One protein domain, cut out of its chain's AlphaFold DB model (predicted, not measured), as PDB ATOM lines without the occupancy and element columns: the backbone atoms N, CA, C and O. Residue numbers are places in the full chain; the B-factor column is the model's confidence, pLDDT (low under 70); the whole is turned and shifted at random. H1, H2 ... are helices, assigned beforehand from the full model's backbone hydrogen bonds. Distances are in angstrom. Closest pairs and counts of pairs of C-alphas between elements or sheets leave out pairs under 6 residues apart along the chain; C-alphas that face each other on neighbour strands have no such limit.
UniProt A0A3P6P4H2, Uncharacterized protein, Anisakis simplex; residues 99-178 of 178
ATOM      1  N   ASP A  99     218.628 154.700  73.205       91.94
ATOM      2  CA  ASP A  99     219.235 155.985  73.553       91.94
ATOM      3  C   ASP A  99     218.203 157.102  73.735       91.94
ATOM      4  O   ASP A  99     218.453 158.036  74.491       91.94
ATOM      5  N   GLU A 100     217.053 157.038  73.060       91.94
ATOM      6  CA  GLU A 100     216.023 158.072  73.184       91.94
ATOM      7  C   GLU A 100     215.347 157.984  74.551       91.94
ATOM      8  O   GLU A 100     215.222 158.999  75.250       91.94
ATOM      9  N   TYR A 101     215.018 156.765  74.980       92.06
ATOM     10  CA  TYR A 101     214.549 156.514  76.337       92.06
ATOM     11  C   TYR A 101     215.610 156.893  77.378       92.06
ATOM     12  O   TYR A 101     215.329 157.668  78.293       92.06
ATOM     13  N   LEU A 102     216.853 156.424  77.232       92.94
ATOM     14  CA  LEU A 102     217.919 156.705  78.200       92.94
ATOM     15  C   LEU A 102     218.260 158.200  78.293       92.94
ATOM     16  O   LEU A 102     218.572 158.694  79.377       92.94
ATOM     17  N   ALA A 103     218.167 158.948  77.192       92.00
ATOM     18  CA  ALA A 103     218.324 160.400  77.193       92.00
ATOM     19  C   ALA A 103     217.169 161.123  77.903       92.00
ATOM     20  O   ALA A 103     217.383 162.208  78.439       92.00
ATOM     21  N   SER A 104     215.967 160.539  77.920       91.38
ATOM     22  CA  SER A 104     214.798 161.125  78.586       91.38
ATOM     23  C   SER A 104     214.866 161.065  80.117       91.38
ATOM     24  O   SER A 104     214.244 161.896  80.777       91.38
ATOM     25  N   LEU A 105     215.656 160.138  80.675       92.25
ATOM     26  CA  LEU A 105     215.795 159.961  82.119       92.25
ATOM     27  C   LEU A 105     216.467 161.167  82.776       92.25
ATOM     28  O   LEU A 105     217.605 161.529  82.435       92.25
ATOM     29  N   CYS A 106     215.799 161.722  83.784       92.75
ATOM     30  CA  CYS A 106     216.344 162.790  84.608       92.75
ATOM     31  C   CYS A 106     217.376 162.263  85.618       92.75
ATOM     32  O   CYS A 106     217.540 161.059  85.832       92.75
ATOM     33  N   GLU A 107     218.112 163.177  86.251       93.06
ATOM     34  CA  GLU A 107     219.185 162.815  87.181       93.06
ATOM     35  C   GLU A 107     218.678 162.028  88.399       93.06
ATOM     36  O   GLU A 107     219.304 161.044  88.796       93.06
ATOM     37  N   SER A 108     217.524 162.404  88.963       96.25
ATOM     38  CA  SER A 108     216.944 161.699  90.112       96.25
ATOM     39  C   SER A 108     216.526 160.271  89.765       96.25
ATOM     40  O   SER A 108     216.749 159.372  90.569       96.25
ATOM     41  N   GLU A 109     215.991 160.033  88.564       95.88
ATOM     42  CA  GLU A 109     215.667 158.683  88.086       95.88
ATOM     43  C   GLU A 109     216.930 157.839  87.917       95.88
ATOM     44  O   GLU A 109     217.004 156.725  88.434       95.88
ATOM     45  N   ARG A 110     217.967 158.385  87.265       94.25
ATOM     46  CA  ARG A 110     219.256 157.690  87.108       94.25
ATOM     47  C   ARG A 110     219.869 157.334  88.460       94.25
ATOM     48  O   ARG A 110     220.372 156.224  88.632       94.25
ATOM     49  N   ASN A 111     219.814 158.250  89.423       95.88
ATOM     50  CA  ASN A 111     220.305 158.002  90.776       95.88
ATOM     51  C   ASN A 111     219.456 156.953  91.504       95.88
ATOM     52  O   ASN A 111     220.022 156.027  92.081       95.88
ATOM     53  N   GLY A 112     218.127 157.013  91.389       97.44
ATOM     54  CA  GLY A 112     217.229 155.998  91.941       97.44
ATOM     55  C   GLY A 112     217.511 154.598  91.390       97.44
ATOM     56  O   GLY A 112     217.592 153.635  92.152       97.44
ATOM     57  N   PHE A 113     217.766 154.465  90.085       96.62
ATOM     58  CA  PHE A 113     218.151 153.179  89.501       96.62
ATOM     59  C   PHE A 113     219.513 152.678  89.998       96.62
ATOM     60  O   PHE A 113     219.668 151.478  90.239       96.62
ATOM     61  N   ARG A 114     220.492 153.569  90.205       95.94
ATOM     62  CA  ARG A 114     221.792 153.201  90.799       95.94
ATOM     63  C   ARG A 114     221.638 152.699  92.233       95.94
ATOM     64  O   ARG A 114     222.241 151.688  92.595       95.94
ATOM     65  N   GLU A 115     220.822 153.370  93.040       96.75
ATOM     66  CA  GLU A 115     220.518 152.937  94.406       96.75
ATOM     67  C   GLU A 115     219.800 151.587  94.420       96.75
ATOM     68  O   GLU A 115     220.160 150.699  95.199       96.75
ATOM     69  N   LEU A 116     218.847 151.391  93.508       96.00
ATOM     70  CA  LEU A 116     218.143 150.128  93.345       96.00
ATOM     71  C   LEU A 116     219.106 148.993  92.959       96.00
ATOM     72  O   LEU A 116     219.072 147.931  93.579       96.00
ATOM     73  N   LEU A 117     220.012 149.214  92.000       94.19
ATOM     74  CA  LEU A 117     221.042 148.240  91.628       94.19
ATOM     75  C   LEU A 117     221.926 147.872  92.831       94.19
ATOM     76  O   LEU A 117     222.208 146.692  93.070       94.19
ATOM     77  N   LEU A 118     222.338 148.863  93.626       93.25
ATOM     78  CA  LEU A 118     223.122 148.637  94.841       93.25
ATOM     79  C   LEU A 118     222.341 147.814  95.875       93.25
ATOM     80  O   LEU A 118     222.895 146.890  96.479       93.25
ATOM     81  N   TYR A 119     221.060 148.125  96.070       93.31
ATOM     82  CA  TYR A 119     220.173 147.377  96.953       93.31
ATOM     83  C   TYR A 119     220.027 145.923  96.492       93.31
ATOM     84  O   TYR A 119     220.213 145.006  97.297       93.31
ATOM     85  N   MET A 120     219.763 145.690  95.204       90.56
ATOM     86  CA  MET A 120     219.639 144.339  94.655       90.56
ATOM     87  C   MET A 120     220.933 143.540  94.837       90.56
ATOM     88  O   MET A 120     220.884 142.405  95.303       90.56
ATOM     89  N   ARG A 121     222.102 144.139  94.575       88.12
ATOM     90  CA  ARG A 121     223.411 143.494  94.796       88.12
ATOM     91  C   ARG A 121     223.630 143.080  96.241       88.12
ATOM     92  O   ARG A 121     224.149 141.994  96.491       88.12
ATOM     93  N   LYS A 122     223.250 143.936  97.191       86.56
ATOM     94  CA  LYS A 122     223.339 143.608  98.616       86.56
ATOM     95  C   LYS A 122     222.438 142.417  98.931       86.56
ATOM     96  O   LYS A 122     222.928 141.437  99.474       86.56
ATOM     97  N   ASN A 123     221.172 142.457  98.527       82.56
ATOM     98  CA  ASN A 123     220.167 141.467  98.923       82.56
ATOM     99  C   ASN A 123     220.274 140.118  98.198       82.56
ATOM    100  O   ASN A 123     220.115 139.072  98.829       82.56
ATOM    101  N   LEU A 124     220.602 140.109  96.906       74.94
ATOM    102  CA  LEU A 124     220.753 138.876  96.127       74.94
ATOM    103  C   LEU A 124     221.978 138.072  96.578       74.94
ATOM    104  O   LEU A 124     221.899 136.850  96.694       74.94
ATOM    105  N   ARG A 125     223.065 138.750  96.979       64.62
ATOM    106  CA  ARG A 125     224.246 138.099  97.570       64.62
ATOM    107  C   ARG A 125     223.980 137.429  98.915       64.62
ATOM    108  O   ARG A 125     224.765 136.573  99.307       64.62
ATOM    109  N   PHE A 126     222.934 137.802  99.656       56.25
ATOM    110  CA  PHE A 126     222.599 137.123 100.915       56.25
ATOM    111  C   PHE A 126     221.861 135.801 100.691       56.25
ATOM    112  O   PHE A 126     221.985 134.906 101.523       56.25
ATOM    113  N   ARG A 127     221.157 135.641  99.562       56.16
ATOM    114  CA  ARG A 127     220.394 134.421  99.251       56.16
ATOM    115  C   ARG A 127     221.262 133.285  98.697       56.16
ATOM    116  O   ARG A 127     220.928 132.124  98.893       56.16
ATOM    117  N   THR A 128     222.400 133.599  98.080       55.81
ATOM    118  CA  THR A 128     223.313 132.614  97.469       55.81
ATOM    119  C   THR A 128     224.405 132.083  98.403       55.81
ATOM    120  O   THR A 128     225.114 131.152  98.037       55.81
ATOM    121  N   LYS A 129     224.529 132.581  99.645       56.16
ATOM    122  CA  LYS A 129     225.554 132.109 100.606       56.16
ATOM    123  C   LYS A 129     225.395 130.650 101.055       56.16
ATOM    124  O   LYS A 129     226.261 130.159 101.773       56.16
ATOM    125  N   LEU A 130     224.316 129.966 100.665       54.12
ATOM    126  CA  LEU A 130     224.105 128.562 101.019       54.12
ATOM    127  C   LEU A 130     225.013 127.598 100.238       54.12
ATOM    128  O   LEU A 130     225.312 126.527 100.758       54.12
ATOM    129  N   GLN A 131     225.506 127.982  99.055       53.41
ATOM    130  CA  GLN A 131     226.633 127.320  98.394       53.41
ATOM    131  C   GLN A 131     227.400 128.312  97.510       53.41
ATOM    132  O   GLN A 131     226.792 128.947  96.647       53.41
ATOM    133  N   PRO A 132     228.728 128.444  97.676       56.41
ATOM    134  CA  PRO A 132     229.545 129.213  96.751       56.41
ATOM    135  C   PRO A 132     229.628 128.451  95.423       56.41
ATOM    136  O   PRO A 132     230.435 127.543  95.257       56.41
ATOM    137  N   SER A 133     228.751 128.800  94.487       61.31
ATOM    138  CA  SER A 133     228.887 128.423  93.084       61.31
ATOM    139  C   SER A 133     229.758 129.470  92.393       61.31
ATOM    140  O   SER A 133     229.446 130.657  92.443       61.31
ATOM    141  N   GLU A 134     230.841 129.043  91.743       63.72
ATOM    142  CA  GLU A 134     231.670 129.906  90.883       63.72
ATOM    143  C   GLU A 134     230.976 130.247  89.550       63.72
ATOM    144  O   GLU A 134     231.465 131.074  88.781       63.72
ATOM    145  N   ALA A 135     229.828 129.626  89.259       73.88
ATOM    146  CA  ALA A 135     229.061 129.906  88.055       73.88
ATOM    147  C   ALA A 135     228.231 131.190  88.210       73.88
ATOM    148  O   ALA A 135     227.465 131.329  89.165       73.88
ATOM    149  N   ILE A 136     228.346 132.087  87.224       72.00
ATOM    150  CA  ILE A 136     227.501 133.281  87.082       72.00
ATOM    151  C   ILE A 136     226.041 132.828  86.983       72.00
ATOM    152  O   ILE A 136     225.667 132.140  86.030       72.00
ATOM    153  N   THR A 137     225.227 133.229  87.958       81.81
ATOM    154  CA  THR A 137     223.790 132.940  87.973       81.81
ATOM    155  C   THR A 137     223.027 133.885  87.044       81.81
ATOM    156  O   THR A 137     223.527 134.951  86.682       81.81
ATOM    157  N   ASP A 138     221.784 133.558  86.694       81.06
ATOM    158  CA  ASP A 138     220.929 134.473  85.920       81.06
ATOM    159  C   ASP A 138     220.684 135.795  86.659       81.06
ATOM    160  O   ASP A 138     220.614 136.857  86.041       81.06
ATOM    161  N   CYS A 139     220.657 135.755  87.995       82.62
ATOM    162  CA  CYS A 139     220.624 136.958  88.821       82.62
ATOM    163  C   CYS A 139     221.879 137.815  88.619       82.62
ATOM    164  O   CYS A 139     221.773 139.031  88.477       82.62
ATOM    165  N   ASP A 140     223.065 137.204  88.568       82.94
ATOM    166  CA  ASP A 140     224.306 137.934  88.302       82.94
ATOM    167  C   ASP A 140     224.306 138.525  86.888       82.94
ATOM    168  O   ASP A 140     224.658 139.692  86.719       82.94
ATOM    169  N   ARG A 141     223.840 137.767  85.883       84.69
ATOM    170  CA  ARG A 141     223.687 138.256  84.501       84.69
ATOM    171  C   ARG A 141     222.764 139.467  84.440       84.69
ATOM    172  O   ARG A 141     223.148 140.482  83.872       84.69
ATOM    173  N   LEU A 142     221.600 139.396  85.086       87.56
ATOM    174  CA  LEU A 142     220.648 140.503  85.152       87.56
ATOM    175  C   LEU A 142     221.271 141.755  85.782       87.56
ATOM    176  O   LEU A 142     221.121 142.853  85.252       87.56
ATOM    177  N   LEU A 143     221.996 141.605  86.894       90.38
ATOM    178  CA  LEU A 143     222.654 142.730  87.564       90.38
ATOM    179  C   LEU A 143     223.792 143.333  86.732       90.38
ATOM    180  O   LEU A 143     224.021 144.540  86.812       90.38
ATOM    181  N   ILE A 144     224.511 142.513  85.962       88.25
ATOM    182  CA  ILE A 144     225.543 142.971  85.023       88.25
ATOM    183  C   ILE A 144     224.892 143.739  83.869       88.25
ATOM    184  O   ILE A 144     225.319 144.848  83.557       88.25
ATOM    185  N   THR A 145     223.825 143.201  83.271       89.25
ATOM    186  CA  THR A 145     223.073 143.879  82.209       89.25
ATOM    187  C   THR A 145     222.493 145.200  82.701       89.25
ATOM    188  O   THR A 145     222.610 146.211  82.014       89.25
ATOM    189  N   PHE A 146     221.917 145.227  83.903       91.69
ATOM    190  CA  PHE A 146     221.353 146.454  84.452       91.69
ATOM    191  C   PHE A 146     222.431 147.521  84.693       91.69
ATOM    192  O   PHE A 146     222.230 148.687  84.363       91.69
ATOM    193  N   GLU A 147     223.608 147.132  85.190       92.56
ATOM    194  CA  GLU A 147     224.750 148.047  85.300       92.56
ATOM    195  C   GLU A 147     225.212 148.571  83.936       92.56
ATOM    196  O   GLU A 147     225.467 149.767  83.805       92.56
ATOM    197  N   ALA A 148     225.276 147.710  82.917       91.38
ATOM    198  CA  ALA A 148     225.643 148.114  81.562       91.38
ATOM    199  C   ALA A 148     224.663 149.150  80.990       91.38
ATOM    200  O   ALA A 148     225.102 150.145  80.423       91.38
ATOM    201  N   VAL A 149     223.353 148.976  81.207       91.81
ATOM    202  CA  VAL A 149     222.327 149.956  80.805       91.81
ATOM    203  C   VAL A 149     222.533 151.302  81.509       91.81
ATOM    204  O   VAL A 149     222.444 152.348  80.870       91.81
ATOM    205  N   LEU A 150     222.824 151.304  82.814       91.62
ATOM    206  CA  LEU A 150     223.003 152.547  83.580       91.62
ATOM    207  C   LEU A 150     224.300 153.293  83.255       91.62
ATOM    208  O   LEU A 150     224.360 154.511  83.433       91.62
ATOM    209  N   ASN A 151     225.321 152.568  82.805       91.31
ATOM    210  CA  ASN A 151     226.611 153.122  82.404       91.31
ATOM    211  C   ASN A 151     226.710 153.367  80.895       91.31
ATOM    212  O   ASN A 151     227.770 153.766  80.420       91.31
ATOM    213  N   HIS A 152     225.636 153.124  80.141       92.50
ATOM    214  CA  HIS A 152     225.619 153.352  78.704       92.50
ATOM    215  C   HIS A 152     225.825 154.838  78.392       92.50
ATOM    216  O   HIS A 152     225.038 155.699  78.801       92.50
ATOM    217  N   GLU A 153     226.898 155.134  77.663       91.25
ATOM    218  CA  GLU A 153     227.224 156.482  77.219       91.25
ATOM    219  C   GLU A 153     226.583 156.739  75.855       91.25
ATOM    220  O   GLU A 153     226.904 156.101  74.853       91.25
ATOM    221  N   ILE A 154     225.668 157.705  75.820       91.19
ATOM    222  CA  ILE A 154     225.063 158.165  74.574       91.19
ATOM    223  C   ILE A 154     226.054 159.109  73.897       91.19
ATOM    224  O   ILE A 154     226.509 160.077  74.509       91.19
ATOM    225  N   ASP A 155     226.344 158.848  72.622       93.19
ATOM    226  CA  ASP A 155     227.174 159.725  71.799       93.19
ATOM    227  C   ASP A 155     226.693 161.186  71.870       93.19
ATOM    228  O   ASP A 155     225.497 161.477  71.776       93.19
ATOM    229  N   ALA A 156     227.633 162.120  72.028       92.38
ATOM    230  CA  ALA A 156     227.317 163.525  72.263       92.38
ATOM    231  C   ALA A 156     226.539 164.157  71.097       92.38
ATOM    232  O   ALA A 156     225.634 164.961  71.327       92.38
ATOM    233  N   GLN A 157     226.856 163.785  69.853       92.88
ATOM    234  CA  GLN A 157     226.150 164.296  68.682       92.88
ATOM    235  C   GLN A 157     224.722 163.741  68.638       92.88
ATOM    236  O   GLN A 157     223.769 164.504  68.456       92.88
ATOM    237  N   LYS A 158     224.554 162.444  68.906       92.38
ATOM    238  CA  LYS A 158     223.233 161.807  69.005       92.38
ATOM    239  C   LYS A 158     222.384 162.394  70.136       92.38
ATOM    240  O   LYS A 158     221.188 162.622  69.954       92.38
ATOM    241  N   LEU A 159     222.990 162.699  71.281       93.00
ATOM    242  CA  LEU A 159     222.301 163.326  72.408       93.00
ATOM    243  C   LEU A 159     221.752 164.711  72.036       93.00
ATOM    244  O   LEU A 159     220.605 165.019  72.358       93.00
ATOM    245  N   VAL A 160     222.532 165.524  71.313       93.50
ATOM    246  CA  VAL A 160     222.079 166.831  70.806       93.50
ATOM    247  C   VAL A 160     220.893 166.670  69.853       93.50
ATOM    248  O   VAL A 160     219.917 167.417  69.945       93.50
ATOM    249  N   GLU A 161     220.929 165.682  68.956       93.88
ATOM    250  CA  GLU A 161     219.807 165.394  68.056       93.88
ATOM    251  C   GLU A 161     218.534 165.010  68.819       93.88
ATOM    252  O   GLU A 161     217.457 165.528  68.512       93.88
ATOM    253  N   ILE A 162     218.647 164.147  69.834       92.25
ATOM    254  CA  ILE A 162     217.517 163.740  70.680       92.25
ATOM    255  C   ILE A 162     216.933 164.951  71.417       92.25
ATOM    256  O   ILE A 162     215.723 165.181  71.369       92.25
ATOM    257  N   GLN A 163     217.776 165.777  72.039       90.81
ATOM    258  CA  GLN A 163     217.330 166.976  72.755       90.81
ATOM    259  C   GLN A 163     216.623 167.974  71.828       90.81
ATOM    260  O   GLN A 163     215.590 168.539  72.194       90.81
ATOM    261  N   ASN A 164     217.127 168.156  70.603       92.31
ATOM    262  CA  ASN A 164     216.492 169.014  69.605       92.31
ATOM    263  C   ASN A 164     215.115 168.486  69.180       92.31
ATOM    264  O   ASN A 164     214.164 169.266  69.103       92.31
ATOM    265  N   LYS A 165     214.982 167.172  68.953       91.81
ATOM    266  CA  LYS A 165     213.691 166.538  68.637       91.81
ATOM    267  C   LYS A 165     212.683 166.720  69.770       91.81
ATOM    268  O   LYS A 165     211.551 167.128  69.522       91.81
ATOM    269  N   GLN A 166     213.103 166.486  71.012       88.50
ATOM    270  CA  GLN A 166     212.248 166.655  72.188       88.50
ATOM    271  C   GLN A 166     211.806 168.110  72.375       88.50
ATOM    272  O   GLN A 166     210.653 168.366  72.718       88.50
ATOM    273  N   LYS A 167     212.702 169.074  72.132       90.31
ATOM    274  CA  LYS A 167     212.362 170.499  72.173       90.31
ATOM    275  C   LYS A 167     211.328 170.856  71.105       90.31
ATOM    276  O   LYS A 167     210.307 171.446  71.437       90.31
ATOM    277  N   LEU A 168     211.549 170.436  69.858       90.69
ATOM    278  CA  LEU A 168     210.614 170.679  68.759       90.69
ATOM    279  C   LEU A 168     209.225 170.089  69.048       90.69
ATOM    280  O   LEU A 168     208.216 170.736  68.785       90.69
ATOM    281  N   ALA A 169     209.169 168.881  69.618       87.00
ATOM    282  CA  ALA A 169     207.913 168.247  70.006       87.00
ATOM    283  C   ALA A 169     207.168 169.049  71.088       87.00
ATOM    284  O   ALA A 169     205.962 169.261  70.968       87.00
ATOM    285  N   LYS A 170     207.878 169.540  72.113       86.81
ATOM    286  CA  LYS A 170     207.297 170.401  73.158       86.81
ATOM    287  C   LYS A 170     206.768 171.713  72.580       86.81
ATOM    288  O   LYS A 170     205.644 172.098  72.887       86.81
ATOM    289  N   ASP A 171     207.546 172.358  71.715       87.31
ATOM    290  CA  ASP A 171     207.164 173.622  71.082       87.31
ATOM    291  C   ASP A 171     205.913 173.450  70.201       87.31
ATOM    292  O   ASP A 171     205.009 174.287  70.237       87.31
ATOM    293  N   LEU A 172     205.812 172.335  69.465       84.94
ATOM    294  CA  LEU A 172     204.644 172.022  68.639       84.94
ATOM    295  C   LEU A 172     203.377 171.805  69.480       84.94
ATOM    296  O   LEU A 172     202.326 172.331  69.128       84.94
ATOM    297  N   VAL A 173     203.477 171.075  70.597       83.88
ATOM    298  CA  VAL A 173     202.344 170.850  71.514       83.88
ATOM    299  C   VAL A 173     201.881 172.159  72.158       83.88
ATOM    300  O   VAL A 173     200.682 172.403  72.265       83.88
ATOM    301  N   CYS A 174     202.808 173.033  72.553       77.00
ATOM    302  CA  CYS A 174     202.458 174.349  73.088       77.00
ATOM    303  C   CYS A 174     201.742 175.222  72.049       77.00
ATOM    304  O   CYS A 174     200.840 175.974  72.406       77.00
ATOM    305  N   PHE A 175     202.122 175.119  70.773       76.06
ATOM    306  CA  PHE A 175     201.499 175.892  69.699       76.06
ATOM    307  C   PHE A 175     200.091 175.400  69.345       76.06
ATOM    308  O   PHE A 175     199.238 176.208  69.002       76.06
ATOM    309  N   THR A 176     199.819 174.095  69.426       78.44
ATOM    310  CA  THR A 176     198.490 173.540  69.112       78.44
ATOM    311  C   THR A 176     197.467 173.705  70.237       78.44
ATOM    312  O   THR A 176     196.280 173.478  70.006       78.44
ATOM    313  N   LEU A 177     197.908 174.065  71.444       70.31
ATOM    314  CA  LEU A 177     197.056 174.284  72.619       70.31
ATOM    315  C   LEU A 177     196.718 175.767  72.873       70.31
ATOM    316  O   LEU A 177     195.989 176.054  73.824       70.31
ATOM    317  N   LEU A 178     197.239 176.687  72.052       57.69
ATOM    318  CA  LEU A 178     196.939 178.127  72.058       57.69
ATOM    319  C   LEU A 178     195.916 178.481  70.972       57.69
ATOM    320  O   LEU A 178     195.066 179.356  71.254       57.69
TER     321      LEU A 178
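What this domain is: This is residues 99 to 178 of the 178 residues of an uncharacterized protein of Anisakis simplex (UniProt A0A3P6P4H2). A helical hairpin of H2 and H3 makes one half of a long rod, and the long helix H4 runs away from the hairpin's open end to make the other half, with the short helix H1 packed on the first part of H4 near that open end. The loop residues 129 to 136 stick out at the hairpin's closed end, and residues 167 to 178, most of them in H4, stick out at the other end of the rod. The printed part has 80 residues with four named helices, in the order H1, H2, H3, H4, and no named strand; the class is all helix. The whole is extended, with a radius of gyration of the C-alphas of 18.8 A and spans of 64 by 25 by 17 A.

How they stand to each other: H1, residues 99 to 104, touches H4, residues 156 to 176, which does so with residues 159 to 163 alone. Their closest C-alphas, those of Glu 100 and Ile 162, are 6.4 A apart. H1 and H4 run the same way at a steep tilt of 55 degrees. A tight link of 2 residues joins H1 to H2, residues 107 to 127, yet these two helices are apart. H2 touches H3, residues 138 to 150, and the two form a helical hairpin, running opposite ways at a shallow tilt of 17 degrees. The closest C-alphas of this hairpin, those of Leu 117 and Leu 143, are 7.0 A apart. H1 and H3 are apart, but only just, with their closest C-alphas at 8.5 A. H4 is apart from both H2 and H3. In H1, H3 and H4 every O i to N i+4 pair is within hydrogen-bond range, and in H2 15 of 17 are.

Where its parts are: H1 begins at C-alpha 99, at (219.235, 155.985, 73.553), and ends at residue 104. H2 runs from Glu 107 to Arg 127, 30.9 A from first to last C-alpha, beginning at (219.185, 162.815, 87.181). H3 runs from Asp 138 to Leu 150, 18.3 A. H4 runs from Ala 156 to Thr 176, 30.7 A, ending at (198.490, 173.540, 69.112).

The domain as a whole: The two C-alphas farthest apart, those of Gln 131 and Leu 178, are 64.5 A apart. Without the stretches that stand free, the body of 60 residues spans 46 by 21 by 13 A. The printed part has no cut and no long link: the link from H2 to H3 is short, with 10 residues, and the link from H3 to H4 is tight, with 5. Residue 178 is the chain's last. The mean pLDDT of the printed part is 84.9, with residues 125 to 134 and residue 178 under 70.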